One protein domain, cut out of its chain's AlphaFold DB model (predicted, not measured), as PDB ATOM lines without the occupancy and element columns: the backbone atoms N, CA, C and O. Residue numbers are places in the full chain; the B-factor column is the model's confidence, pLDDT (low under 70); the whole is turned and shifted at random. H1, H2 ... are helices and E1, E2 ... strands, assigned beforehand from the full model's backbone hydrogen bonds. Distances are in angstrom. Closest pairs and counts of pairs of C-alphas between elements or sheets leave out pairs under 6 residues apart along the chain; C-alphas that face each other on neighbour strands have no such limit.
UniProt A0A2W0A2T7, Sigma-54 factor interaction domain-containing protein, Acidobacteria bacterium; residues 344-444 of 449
ATOM      1  N   PHE A 344     107.312  89.046 194.252       63.06
ATOM      2  CA  PHE A 344     108.368  89.628 195.067       63.06
ATOM      3  C   PHE A 344     109.556  88.658 195.118       63.06
ATOM      4  O   PHE A 344     109.395  87.486 195.466       63.06
ATOM      5  N   ARG A 345     110.736  89.148 194.728       69.31
ATOM      6  CA  ARG A 345     111.977  88.373 194.695       69.31
ATOM      7  C   ARG A 345     112.900  88.865 195.793       69.31
ATOM      8  O   ARG A 345     113.318  90.014 195.746       69.31
ATOM      9  N   SER A 346     113.236  87.981 196.722       75.31
ATOM     10  CA  SER A 346     114.275  88.228 197.719       75.31
ATOM     11  C   SER A 346     115.596  87.665 197.215       75.31
ATOM     12  O   SER A 346     115.622  86.581 196.623       75.31
ATOM     13  N   THR A 347     116.695  88.367 197.476       77.62
ATOM     14  CA  THR A 347     118.043  87.838 197.237       77.62
ATOM     15  C   THR A 347     118.227  86.549 198.034       77.62
ATOM     16  O   THR A 347     117.867  86.476 199.212       77.62
ATOM     17  N   LEU A 348     118.743  85.519 197.369       82.19
ATOM     18  CA  LEU A 348     119.037  84.223 197.963       82.19
ATOM     19  C   LEU A 348     120.248  83.655 197.229       82.19
ATOM     20  O   LEU A 348     120.138  83.326 196.054       82.19
ATOM     21  N   GLU A 349     121.374  83.564 197.931       85.31
ATOM     22  CA  GLU A 349     122.656  83.082 197.408       85.31
ATOM     23  C   GLU A 349     123.012  81.749 198.068       85.31
ATOM     24  O   GLU A 349     123.887  81.654 198.929       85.31
ATOM     25  N   VAL A 350     122.262  80.704 197.722       87.25
ATOM     26  CA  VAL A 350     122.489  79.345 198.234       87.25
ATOM     27  C   VAL A 350     122.734  78.359 197.095       87.25
ATOM     28  O   VAL A 350     122.182  78.537 196.001       87.25
ATOM     29  N   PRO A 351     123.523  77.295 197.329       88.44
ATOM     30  CA  PRO A 351     123.661  76.220 196.364       88.44
ATOM     31  C   PRO A 351     122.333  75.469 196.211       88.44
ATOM     32  O   PRO A 351     121.675  75.106 197.191       88.44
ATOM     33  N   VAL A 352     121.964  75.216 194.964       90.38
ATOM     34  CA  VAL A 352     120.754  74.512 194.552       90.38
ATOM     35  C   VAL A 352     121.174  73.242 193.841       90.38
ATOM     36  O   VAL A 352     121.847  73.294 192.814       90.38
ATOM     37  N   ARG A 353     120.785  72.089 194.388       91.44
ATOM     38  CA  ARG A 353     120.942  70.812 193.692       91.44
ATOM     39  C   ARG A 353     119.838  70.689 192.657       91.44
ATOM     40  O   ARG A 353     118.665  70.848 192.987       91.44
ATOM     41  N   VAL A 354     120.237  70.428 191.422       89.94
ATOM     42  CA  VAL A 354     119.368  70.375 190.255       89.94
ATOM     43  C   VAL A 354     119.481  68.996 189.631       89.94
ATOM     44  O   VAL A 354     120.583  68.554 189.313       89.94
ATOM     45  N   LYS A 355     118.342  68.335 189.447       90.44
ATOM     46  CA  LYS A 355     118.223  67.106 188.667       90.44
ATOM     47  C   LYS A 355     117.275  67.343 187.506       90.44
ATOM     48  O   LYS A 355     116.154  67.788 187.725       90.44
ATOM     49  N   THR A 356     117.690  67.063 186.286       88.31
ATOM     50  CA  THR A 356     116.852  67.238 185.098       88.31
ATOM     51  C   THR A 356     116.129  65.946 184.719       88.31
ATOM     52  O   THR A 356     116.511  64.848 185.129       88.31
ATOM     53  N   SER A 357     115.056  66.062 183.933       84.25
ATOM     54  CA  SER A 357     114.258  64.920 183.457       84.25
ATOM     55  C   SER A 357     115.031  63.940 182.568       84.25
ATOM     56  O   SER A 357     114.683  62.767 182.504       84.25
ATOM     57  N   ASP A 358     116.064  64.419 181.882       81.12
ATOM     58  CA  ASP A 358     116.992  63.644 181.046       81.12
ATOM     59  C   ASP A 358     118.154  63.016 181.846       81.12
ATOM     60  O   ASP A 358     118.983  62.310 181.279       81.12
ATOM     61  N   GLY A 359     118.176  63.193 183.174       78.75
ATOM     62  CA  GLY A 359     119.057  62.463 184.090       78.75
ATOM     63  C   GLY A 359     120.346  63.182 184.492       78.75
ATOM     64  O   GLY A 359     121.136  62.601 185.236       78.75
ATOM     65  N   HIS A 360     120.564  64.430 184.067       84.88
ATOM     66  CA  HIS A 360     121.714  65.216 184.517       84.88
ATOM     67  C   HIS A 360     121.513  65.725 185.950       84.88
ATOM     68  O   HIS A 360     120.464  66.260 186.308       84.88
ATOM     69  N   GLU A 361     122.550  65.591 186.775       90.25
ATOM     70  CA  GLU A 361     122.583  66.120 188.139       90.25
ATOM     71  C   GLU A 361     123.751  67.095 188.289       90.25
ATOM     72  O   GLU A 361     124.902  66.759 188.011       90.25
ATOM     73  N   PHE A 362     123.463  68.319 188.729       89.38
ATOM     74  CA  PHE A 362     124.474  69.348 188.963       89.38
ATOM     75  C   PHE A 362     124.073  70.267 190.119       89.38
ATOM     76  O   PHE A 362     122.941  70.259 190.601       89.38
ATOM     77  N   THR A 363     125.029  71.062 190.598       90.19
ATOM     78  CA  THR A 363     124.770  72.105 191.598       90.19
ATOM     79  C   THR A 363     124.926  73.468 190.942       90.19
ATOM     80  O   THR A 363     125.949  73.736 190.317       90.19
ATOM     81  N   ALA A 364     123.915  74.317 191.091       88.06
ATOM     82  CA  ALA A 364     123.892  75.690 190.604       88.06
ATOM     83  C   ALA A 364     123.791  76.672 191.775       88.06
ATOM     84  O   ALA A 364     123.416  76.296 192.883       88.06
ATOM     85  N   GLU A 365     124.121  77.938 191.548       87.31
ATOM     86  CA  GLU A 365     124.029  78.978 192.578       87.31
ATOM     87  C   GLU A 365     122.764  79.797 192.366       87.31
ATOM     88  O   GLU A 365     122.528  80.297 191.268       87.31
ATOM     89  N   SER A 366     121.937  79.939 193.401       88.94
ATOM     90  CA  SER A 366     120.800  80.859 193.331       88.94
ATOM     91  C   SER A 366     121.254  82.313 193.444       88.94
ATOM     92  O   SER A 366     122.287  82.611 194.035       88.94
ATOM     93  N   THR A 367     120.486  83.218 192.839       82.88
ATOM     94  CA  THR A 367     120.690  84.675 192.950       82.88
ATOM     95  C   THR A 367     119.508  85.359 193.632       82.88
ATOM     96  O   THR A 367     119.669  86.293 194.414       82.88
ATOM     97  N   ASN A 368     118.288  84.903 193.351       83.00
ATOM     98  CA  ASN A 368     117.070  85.361 194.008       83.00
ATOM     99  C   ASN A 368     115.969  84.301 193.939       83.00
ATOM    100  O   ASN A 368     115.968  83.450 193.049       83.00
ATOM    101  N   VAL A 369     115.016  84.389 194.866       83.94
ATOM    102  CA  VAL A 369     113.863  83.490 194.981       83.94
ATOM    103  C   VAL A 369     112.566  84.282 195.158       83.94
ATOM    104  O   VAL A 369     112.542  85.329 195.800       83.94
ATOM    105  N   SER A 370     111.477  83.768 194.594       83.56
ATOM    106  CA  SER A 370     110.097  84.231 194.783       83.56
ATOM    107  C   SER A 370     109.184  83.046 195.088       83.56
ATOM    108  O   SER A 370     109.613  81.897 195.006       83.56
ATOM    109  N   LEU A 371     107.903  83.303 195.358       77.50
ATOM    110  CA  LEU A 371     106.917  82.227 195.502       77.50
ATOM    111  C   LEU A 371     106.673  81.459 194.194       77.50
ATOM    112  O   LEU A 371     106.235  80.315 194.242       77.50
ATOM    113  N   GLY A 372     106.947  82.072 193.038       75.81
ATOM    114  CA  GLY A 372     106.722  81.467 191.721       75.81
ATOM    115  C   GLY A 372     107.959  80.869 191.043       75.81
ATOM    116  O   GLY A 372     107.829  80.292 189.964       75.81
ATOM    117  N   GLY A 373     109.157  81.022 191.610       85.25
ATOM    118  CA  GLY A 373     110.383  80.533 190.977       85.25
ATOM    119  C   GLY A 373     111.673  81.092 191.567       85.25
ATOM    120  O   GLY A 373     111.653  81.967 192.436       85.25
ATOM    121  N   ILE A 374     112.797  80.610 191.042       86.19
ATOM    122  CA  ILE A 374     114.161  80.915 191.480       86.19
ATOM    123  C   ILE A 374     115.054  81.221 190.274       86.19
ATOM    124  O   ILE A 374     114.888  80.645 189.200       86.19
ATOM    125  N   ALA A 375     115.997  82.144 190.430       86.56
ATOM    126  CA  ALA A 375     117.010  82.422 189.417       86.56
ATOM    127  C   ALA A 375     118.322  81.723 189.785       86.56
ATOM    128  O   ALA A 375     118.802  81.890 190.907       86.56
ATOM    129  N   LEU A 376     118.889  80.970 188.840       86.56
ATOM    130  CA  LEU A 376     120.119  80.199 189.005       86.56
ATOM    131  C   LEU A 376     121.226  80.689 188.067       86.56
ATOM    132  O   LEU A 376     120.962  81.091 186.937       86.56
ATOM    133  N   ASN A 377     122.464  80.561 188.524       84.06
ATOM    134  CA  ASN A 377     123.689  80.762 187.765       84.06
ATOM    135  C   ASN A 377     124.457  79.443 187.639       84.06
ATOM    136  O   ASN A 377     124.320  78.551 188.481       84.06
ATOM    137  N   LYS A 378     125.320  79.359 186.618       82.50
ATOM    138  CA  LYS A 378     126.157  78.186 186.298       82.50
ATOM    139  C   LYS A 378     125.349  76.949 185.872       82.50
ATOM    140  O   LYS A 378     125.752  75.826 186.152       82.50
ATOM    141  N   VAL A 379     124.226  77.138 185.174       83.56
ATOM    142  CA  VAL A 379     123.468  76.035 184.557       83.56
ATOM    143  C   VAL A 379     124.219  75.520 183.313       83.56
ATOM    144  O   VAL A 379     124.372  76.288 182.354       83.56
ATOM    145  N   PRO A 380     124.694  74.255 183.289       82.38
ATOM    146  CA  PRO A 380     125.457  73.697 182.169       82.38
ATOM    147  C   PRO A 380     124.648  73.686 180.874       82.38
ATOM    148  O   PRO A 380     123.468  73.351 180.910       82.38
ATOM    149  N   LEU A 381     125.283  73.988 179.733       75.62
ATOM    150  CA  LEU A 381     124.621  74.026 178.416       75.62
ATOM    151  C   LEU A 381     123.855  72.739 178.085       75.62
ATOM    152  O   LEU A 381     122.769  72.800 177.519       75.62
ATOM    153  N   GLU A 382     124.408  71.595 178.476       77.38
ATOM    154  CA  GLU A 382     123.831  70.267 178.242       77.38
ATOM    155  C   GLU A 382     122.476  70.088 178.941       77.38
ATOM    156  O   GLU A 382     121.584  69.451 178.397       77.38
ATOM    157  N   ALA A 383     122.285  70.733 180.095       75.56
ATOM    158  CA  ALA A 383     121.064  70.652 180.886       75.56
ATOM    159  C   ALA A 383     120.010  71.712 180.509       75.56
ATOM    160  O   ALA A 383     118.893  71.662 181.013       75.56
ATOM    161  N   GLN A 384     120.330  72.689 179.645       76.56
ATOM    162  CA  GLN A 384     119.447  73.834 179.350       76.56
ATOM    163  C   GLN A 384     118.213  73.469 178.512       76.56
ATOM    164  O   GLN A 384     117.234  74.212 178.527       76.56
ATOM    165  N   ASN A 385     118.248  72.335 177.806       76.94
ATOM    166  CA  ASN A 385     117.148  71.862 176.958       76.94
ATOM    167  C   ASN A 385     116.215  70.865 177.670       76.94
ATOM    168  O   ASN A 385     115.296  70.338 177.040       76.94
ATOM    169  N   ALA A 386     116.446  70.582 178.956       78.06
ATOM    170  CA  ALA A 386     115.615  69.655 179.712       78.06
ATOM    171  C   ALA A 386     114.182  70.189 179.877       78.06
ATOM    172  O   ALA A 386     113.963  71.376 180.121       78.06
ATOM    173  N   LEU A 387     113.202  69.288 179.776       75.38
ATOM    174  CA  LEU A 387     111.782  69.635 179.887       75.38
ATOM    175  C   LEU A 387     111.360  69.915 181.334       75.38
ATOM    176  O   LEU A 387     110.505  70.765 181.549       75.38
ATOM    177  N   ALA A 388     111.958  69.232 182.314       84.06
ATOM    178  CA  ALA A 388     111.672  69.448 183.729       84.06
ATOM    179  C   ALA A 388     112.941  69.418 184.590       84.06
ATOM    180  O   ALA A 388     113.903  68.697 184.313       84.06
ATOM    181  N   PHE A 389     112.905  70.199 185.665       88.69
ATOM    182  CA  PHE A 389     113.964  70.400 186.643       88.69
ATOM    183  C   PHE A 389     113.425  70.119 188.046       88.69
ATOM    184  O   PHE A 389     112.463  70.732 188.495       88.69
ATOM    185  N   TYR A 390     114.090  69.237 188.776       90.38
ATOM    186  CA  TYR A 390     113.833  68.948 190.178       90.38
ATOM    187  C   TYR A 390     114.888  69.661 191.017       90.38
ATOM    188  O   TYR A 390     116.076  69.334 190.969       90.38
ATOM    189  N   LEU A 391     114.447  70.671 191.758       91.12
ATOM    190  CA  LEU A 391     115.298  71.521 192.574       91.12
ATOM    191  C   LEU A 391     115.237  71.099 194.037       91.12
ATOM    192  O   LEU A 391     114.161  70.820 194.560       91.12
ATOM    193  N   ASN A 392     116.389  71.116 194.702       91.31
ATOM    194  CA  ASN A 392     116.520  70.898 196.138       91.31
ATOM    195  C   ASN A 392     117.510  71.915 196.727       91.31
ATOM    196  O   ASN A 392     118.703  71.890 196.409       91.31
ATOM    197  N   PHE A 393     117.020  72.820 197.575       91.00
ATOM    198  CA  PHE A 393     117.828  73.893 198.160       91.00
ATOM    199  C   PHE A 393     117.391  74.254 199.578       91.00
ATOM    200  O   PHE A 393     116.233  74.105 199.956       91.00
ATOM    201  N   LYS A 394     118.334  74.752 200.386       89.19
ATOM    202  CA  LYS A 394     118.077  75.147 201.774       89.19
ATOM    203  C   LYS A 394     117.994  76.663 201.885       89.19
ATOM    204  O   LYS A 394     118.958  77.354 201.571       89.19
ATOM    205  N   VAL A 395     116.865  77.170 202.370       87.00
ATOM    206  CA  VAL A 395     116.673  78.601 202.632       87.00
ATOM    207  C   VAL A 395     117.064  78.904 204.086       87.00
ATOM    208  O   VAL A 395     116.659  78.162 204.985       87.00
ATOM    209  N   PRO A 396     117.845  79.966 204.362       80.94
ATOM    210  CA  PRO A 396     118.205  80.341 205.728       80.94
ATOM    211  C   PRO A 396     116.965  80.620 206.587       80.94
ATOM    212  O   PRO A 396     116.161  81.478 206.241       80.94
ATOM    213  N   GLY A 397     116.816  79.917 207.713       77.00
ATOM    214  CA  GLY A 397     115.651  80.053 208.600       77.00
ATOM    215  C   GLY A 397     114.486  79.104 208.295       77.00
ATOM    216  O   GLY A 397     113.497  79.128 209.021       77.00
ATOM    217  N   ILE A 398     114.604  78.244 207.277       83.31
ATOM    218  CA  ILE A 398     113.685  77.125 207.033       83.31
ATOM    219  C   ILE A 398     114.370  75.818 207.466       83.31
ATOM    220  O   ILE A 398     115.516  75.556 207.089       83.31
ATOM    221  N   GLU A 399     113.695  75.004 208.286       75.00
ATOM    222  CA  GLU A 399     114.268  73.759 208.826       75.00
ATOM    223  C   GLU A 399     114.488  72.703 207.736       75.00
ATOM    224  O   GLU A 399     115.554  72.083 207.677       75.00
ATOM    225  N   ASN A 400     113.501  72.528 206.853       81.81
ATOM    226  CA  ASN A 400     113.524  71.522 205.797       81.81
ATOM    227  C   ASN A 400     113.960  72.137 204.457       81.81
ATOM    228  O   ASN A 400     113.617  73.280 204.155       81.81
ATOM    229  N   PRO A 401     114.726  71.409 203.628       84.31
ATOM    230  CA  PRO A 401     115.074  71.897 202.303       84.31
ATOM    231  C   PRO A 401     113.833  71.966 201.406       84.31
ATOM    232  O   PRO A 401     112.994  71.067 201.413       84.31
ATOM    233  N   VAL A 402     113.749  73.024 200.603       86.62
ATOM    234  CA  VAL A 402     112.676  73.232 199.634       86.62
ATOM    235  C   VAL A 402     112.910  72.320 198.438       86.62
ATOM    236  O   VAL A 402     113.967  72.378 197.804       86.62
ATOM    237  N   GLN A 403     111.906  71.500 198.127       88.44
ATOM    238  CA  GLN A 403     111.885  70.633 196.953       88.44
ATOM    239  C   GLN A 403     110.812  71.108 195.973       88.44
ATOM    240  O   GLN A 403     109.649  71.259 196.353       88.44
ATOM    241  N   ALA A 404     111.206  71.356 194.723       88.12
ATOM    242  CA  ALA A 404     110.298  71.859 193.699       88.12
ATOM    243  C   ALA A 404     110.549  71.216 192.332       88.12
ATOM    244  O   ALA A 404     111.669  71.232 191.818       88.12
ATOM    245  N   GLU A 405     109.485  70.709 191.718       89.62
ATOM    246  CA  GLU A 405     109.438  70.405 190.291       89.62
ATOM    247  C   GLU A 405     109.207  71.706 189.529       89.62
ATOM    248  O   GLU A 405     108.371  72.535 189.902       89.62
ATOM    249  N   SER A 406     110.006  71.920 188.496       88.69
ATOM    250  CA  SER A 406     110.205  73.229 187.905       88.69
ATOM    251  C   SER A 406     110.484  73.139 186.412       88.69
ATOM    252  O   SER A 406     110.948  72.121 185.912       88.69
ATOM    253  N   GLU A 407     110.265  74.238 185.706       85.56
ATOM    254  CA  GLU A 407     110.532  74.369 184.274       85.56
ATOM    255  C   GLU A 407     111.414  75.586 184.016       85.56
ATOM    256  O   GLU A 407     111.349  76.594 184.733       85.56
ATOM    257  N   ILE A 408     112.236  75.516 182.970       81.12
ATOM    258  CA  ILE A 408     113.048  76.655 182.559       81.12
ATOM    259  C   ILE A 408     112.158  77.691 181.865       81.12
ATOM    260  O   ILE A 408     111.523  77.427 180.850       81.12
ATOM    261  N   ALA A 409     112.083  78.892 182.433       73.75
ATOM    262  CA  ALA A 409     111.338  79.997 181.838       73.75
ATOM    263  C   ALA A 409     112.186  80.749 180.801       73.75
ATOM    264  O   ALA A 409     111.654  81.286 179.832       73.75
ATOM    265  N   TRP A 410     113.500  80.825 181.027       75.44
ATOM    266  CA  TRP A 410     114.486  81.403 180.111       75.44
ATOM    267  C   TRP A 410     115.903  81.003 180.540       75.44
ATOM    268  O   TRP A 410     116.147  80.759 181.723       75.44
ATOM    269  N   CYS A 411     116.844  80.997 179.592       71.00
ATOM    270  CA  CYS A 411     118.262  80.740 179.841       71.00
ATOM    271  C   CYS A 411     119.156  81.621 178.957       71.00
ATOM    272  O   CYS A 411     118.833  81.871 177.796       71.00
ATOM    273  N   SER A 412     120.278  82.088 179.503       72.38
ATOM    274  CA  SER A 412     121.349  82.781 178.780       72.38
ATOM    275  C   SER A 412     122.468  81.808 178.391       72.38
ATOM    276  O   SER A 412     122.688  80.803 179.069       72.38
ATOM    277  N   ARG A 413     123.243  82.157 177.352       64.62
ATOM    278  CA  ARG A 413     124.451  81.415 176.942       64.62
ATOM    279  C   ARG A 413     125.519  81.366 178.041       64.62
ATOM    280  O   ARG A 413     126.290  80.418 178.082       64.62
ATOM    281  N   ASP A 414     125.492  82.320 178.972       70.12
ATOM    282  CA  ASP A 414     126.403  82.398 180.123       70.12
ATOM    283  C   ASP A 414     125.927  81.567 181.336       70.12
ATOM    284  O   ASP A 414     126.369  81.786 182.464       70.12
ATOM    285  N   GLY A 415     124.956  80.662 181.150       70.12
ATOM    286  CA  GLY A 415     124.479  79.746 182.194       70.12
ATOM    287  C   GLY A 415     123.606  80.388 183.279       70.12
ATOM    288  O   GLY A 415     123.445  79.809 184.353       70.12
ATOM    289  N   HIS A 416     123.058  81.580 183.023       81.44
ATOM    290  CA  HIS A 416     122.052  82.220 183.878       81.44
ATOM    291  C   HIS A 416     120.655  81.773 183.443       81.44
ATOM    292  O   HIS A 416     120.301  81.955 182.278       81.44
ATOM    293  N   ALA A 417     119.849  81.245 184.359       80.25
ATOM    294  CA  ALA A 417     118.522  80.721 184.060       80.25
ATOM    295  C   ALA A 417     117.468  81.200 185.060       80.25
ATOM    296  O   ALA A 417     117.695  81.242 186.270       80.25
ATOM    297  N   GLY A 418     116.280  81.518 184.553       84.19
ATOM    298  CA  GLY A 418     115.087  81.698 185.373       84.19
ATOM    299  C   GLY A 418     114.294  80.403 185.410       84.19
ATOM    300  O   GLY A 418     113.821  79.955 184.369       84.19
ATOM    301  N   ILE A 419     114.116  79.827 186.595       84.06
ATOM    302  CA  ILE A 419     113.388  78.575 186.784       84.06
ATOM    303  C   ILE A 419     112.062  78.857 187.487       84.06
ATOM    304  O   ILE A 419     112.019  79.487 188.545       84.06
ATOM    305  N   LYS A 420     110.963  78.412 186.881       86.44
ATOM    306  CA  LYS A 420     109.603  78.572 187.397       86.44
ATOM    307  C   LYS A 420     109.193  77.313 188.150       86.44
ATOM    308  O   LYS A 420     109.319  76.221 187.607       86.44
ATOM    309  N   PHE A 421     108.658  77.463 189.358       86.56
ATOM    310  CA  PHE A 421     108.111  76.328 190.100       86.56
ATOM    311  C   PHE A 421     106.787  75.886 189.466       86.56
ATOM    312  O   PHE A 421     105.867  76.691 189.304       86.56
ATOM    313  N   VAL A 422     106.703  74.611 189.095       84.75
ATOM    314  CA  VAL A 422     105.489  73.953 188.592       84.75
ATOM    315  C   VAL A 422     104.750  73.293 189.747       84.75
ATOM    316  O   VAL A 422     103.539  73.460 189.887       84.75
ATOM    317  N   LYS A 423     105.489  72.601 190.619       85.56
ATOM    318  CA  LYS A 423     104.951  71.958 191.812       85.56
ATOM    319  C   LYS A 423     105.942  72.065 192.959       85.56
ATOM    320  O   LYS A 423     107.120  71.766 192.810       85.56
ATOM    321  N   ILE A 424     105.447  72.476 194.114       84.81
ATOM    322  CA  ILE A 424     106.200  72.563 195.363       84.81
ATOM    323  C   ILE A 424     105.397  71.832 196.436       84.81
ATOM    324  O   ILE A 424     104.168  71.861 196.412       84.81
ATOM    325  N   ASP A 425     106.083  71.142 197.341       79.69
ATOM    326  CA  ASP A 425     105.441  70.520 198.498       79.69
ATOM    327  C   ASP A 425     104.744  71.582 199.375       79.69
ATOM    328  O   ASP A 425     105.319  72.638 199.645       79.69
ATOM    329  N   ASP A 426     103.517  71.308 199.833       72.88
ATOM    330  CA  ASP A 426     102.667  72.291 200.525       72.88
ATOM    331  C   ASP A 426     103.321  72.850 201.799       72.88
ATOM    332  O   ASP A 426     103.190  74.040 202.111       72.88
ATOM    333  N   LYS A 427     104.075  72.013 202.527       77.75
ATOM    334  CA  LYS A 427     104.807  72.436 203.727       77.75
ATOM    335  C   LYS A 427     105.954  73.374 203.349       77.75
ATOM    336  O   LYS A 427     106.080  74.454 203.929       77.75
ATOM    337  N   SER A 428     106.723  73.003 202.326       78.69
ATOM    338  CA  SER A 428     107.819  73.821 201.785       78.69
ATOM    339  C   SER A 428     107.323  75.159 201.223       78.69
ATOM    340  O   SER A 428     107.946  76.200 201.440       78.69
ATOM    341  N   ALA A 429     106.167  75.168 200.554       78.06
ATOM    342  CA  ALA A 429     105.536  76.370 200.019       78.06
ATOM    343  C   ALA A 429     105.091  77.331 201.130       78.06
ATOM    344  O   ALA A 429     105.302  78.542 201.034       78.06
ATOM    345  N   ALA A 430     104.500  76.802 202.206       79.38
ATOM    346  CA  ALA A 430     104.059  77.597 203.347       79.38
ATOM    347  C   ALA A 430     105.233  78.215 204.124       79.38
ATOM    348  O   ALA A 430     105.138  79.360 204.574       79.38
ATOM    349  N   GLU A 431     106.333  77.477 204.282       82.12
ATOM    350  CA  GLU A 431     107.556  77.963 204.931       82.12
ATOM    351  C   GLU A 431     108.265  79.017 204.066       82.12
ATOM    352  O   GLU A 431     108.603  80.092 204.568       82.12
ATOM    353  N   LEU A 432     108.382  78.785 202.751       81.31
ATOM    354  CA  LEU A 432     108.933  79.763 201.806       81.31
ATOM    355  C   LEU A 432     108.096  81.049 201.771       81.31
ATOM    356  O   LEU A 432     108.647  82.149 201.759       81.31
ATOM    357  N   LYS A 433     106.765  80.932 201.828       81.62
ATOM    358  CA  LYS A 433     105.852  82.079 201.930       81.62
ATOM    359  C   LYS A 433     106.086  82.899 203.188       81.62
ATOM    360  O   LYS A 433     106.177  84.119 203.092       81.62
ATOM    361  N   ARG A 434     106.203  82.253 204.349       81.19
ATOM    362  CA  ARG A 434     106.500  82.951 205.610       81.19
ATOM    363  C   ARG A 434     107.842  83.672 205.547       81.19
ATOM    364  O   ARG A 434     107.918  84.833 205.932       81.19
ATOM    365  N   TRP A 435     108.861  83.016 205.001       83.44
ATOM    366  CA  TRP A 435     110.187  83.604 204.848       83.44
ATOM    367  C   TRP A 435     110.182  84.833 203.926       83.44
ATOM    368  O   TRP A 435     110.716  85.881 204.285       83.44
ATOM    369  N   ILE A 436     109.507  84.749 202.774       79.69
ATOM    370  CA  ILE A 436     109.375  85.874 201.834       79.69
ATOM    371  C   ILE A 436     108.593  87.038 202.462       79.69
ATOM    372  O   ILE A 436     108.986  88.190 202.299       79.69
ATOM    373  N   LEU A 437     107.523  86.757 203.211       75.25
ATOM    374  CA  LEU A 437     106.758  87.784 203.929       75.25
ATOM    375  C   LEU A 437     107.595  88.474 205.017       75.25
ATOM    376  O   LEU A 437     107.493  89.685 205.193       75.25
ATOM    377  N   GLN A 438     108.449  87.733 205.726       77.62
ATOM    378  CA  GLN A 438     109.370  88.323 206.697       77.62
ATOM    379  C   GLN A 438     110.399  89.233 206.013       77.62
ATOM    380  O   GLN A 438     110.638  90.342 206.484       77.62
ATOM    381  N   LYS A 439     110.954  88.814 204.870       77.19
ATOM    382  CA  LYS A 439     111.873  89.646 204.080       77.19
ATOM    383  C   LYS A 439     111.206  90.917 203.552       77.19
ATOM    384  O   LYS A 439     111.812  91.978 203.591       77.19
ATOM    385  N   GLN A 440     109.937  90.837 203.156       69.38
ATOM    386  CA  GLN A 440     109.138  92.017 202.807       69.38
ATOM    387  C   GLN A 440     109.021  92.999 203.981       69.38
ATOM    388  O   GLN A 440     109.206  94.199 203.788       69.38
ATOM    389  N   LEU A 441     108.761  92.506 205.195       68.25
ATOM    390  CA  LEU A 441     108.686  93.344 206.398       68.25
ATOM    391  C   LEU A 441     110.039  93.991 206.742       68.25
ATOM    392  O   LEU A 441     110.075  95.176 207.063       68.25
ATOM    393  N   GLU A 442     111.144  93.244 206.639       67.75
ATOM    394  CA  GLU A 442     112.511  93.762 206.834       67.75
ATOM    395  C   GLU A 442     112.872  94.853 205.810       67.75
ATOM    396  O   GLU A 442     113.578  95.803 206.139       67.75
ATOM    397  N   GLU A 443     112.340  94.758 204.589       59.47
ATOM    398  CA  GLU A 443     112.501  95.754 203.521       59.47
ATOM    399  C   GLU A 443     111.467  96.902 203.576       59.47
ATOM    400  O   GLU A 443     111.397  97.716 202.655       59.47
ATOM    401  N   GLY A 444     110.675  97.007 204.652       47.38
ATOM    402  CA  GLY A 444     109.776  98.141 204.904       47.38
ATOM    403  C   GLY A 444     108.382  98.046 204.266       47.38
ATOM    404  O   GLY A 444     107.674  99.056 204.191       47.38
TER     405      GLY A 444
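AT A GLANCE: This is residues 344 to 444 of the 449 residues of the protein "Sigma-54 factor interaction domain-containing protein" of Acidobacteria bacterium (UniProt A0A2W0A2T7). A closed barrel of six antiparallel strands, E1 to E6, has one helix, H1, packed on its outside at one end through residues 427 to 436. Round the ring run E1, E2, E3, E6, E5, E4 and back to E1. The printed part has 101 residues, with E1 to E6 and then H1 along the chain, of mixed class, helices and strands. It is compact, with a radius of gyration of the C-alphas of 13.0 A, and spans 40 by 25 by 19 A.

HOW THE PARTS SIT: Start with the hairpin of E1, residues 351 to 356, and E2, residues 361 to 370, where N 352 and O 364 are within hydrogen-bond range at 2.8 A. E2 bends by 84 degrees at residue 367; its hairpin with E3, residues 373 to 377, has N 367 and O 375 at 2.9 A and completes a meander, each strand the antiparallel neighbour of the one before. E4, residues 389 to 393, is beside E1, antiparallel at 158 degrees, with N 390 and O 355 at 2.7 A, and E1 E2 E3 E4 form a Greek key, four strands in a row of which three are a meander and the first is the antiparallel neighbour of the fourth. The second meander follows: E4 makes a hairpin with E5, residues 402 to 411, with N 406 and O 389 at 2.7 A, and E5 one with E6, residues 417 to 424, with N 418 and O 410 at 2.9 A. E3 and E6 are neighbours, with N 374 and O 419 at 2.8 A, and E3 E4 E5 E6 form another Greek key. H1, residues 426 to 442, is on the barrel, outside it, at a height over the sheet of 9.1 A, slantwise to the strands, at 38 degrees to E2 on the local plane. It lies over E2 and only just over E5, with 3 C-alphas falling on it; the closest C-alphas of H1 and E5 are those of Ser 428 and Val 402, 5.3 A apart. In H1 every O i to N i+4 pair is within hydrogen-bond range.

IN THESE COORDINATES: Find C-alpha 351 at (123.661, 76.220, 196.364), where E1 begins; E1 is 15.9 A long, E2 23.0 A, E3 13.7 A, E4 12.6 A, E5 21.9 A and E6 18.6 A. H1 runs 24.4 A to C-alpha 442 at (112.511, 93.762, 206.834).

THE WHOLE: The C-alphas farthest apart are those of Asp 358 and Gly 444, 42.6 A. The printed part has no cut, and the link E3 to E4 is long, with 11 residues. Confidence is under 70 at residues 344 to 345, 413 and 440 to 444.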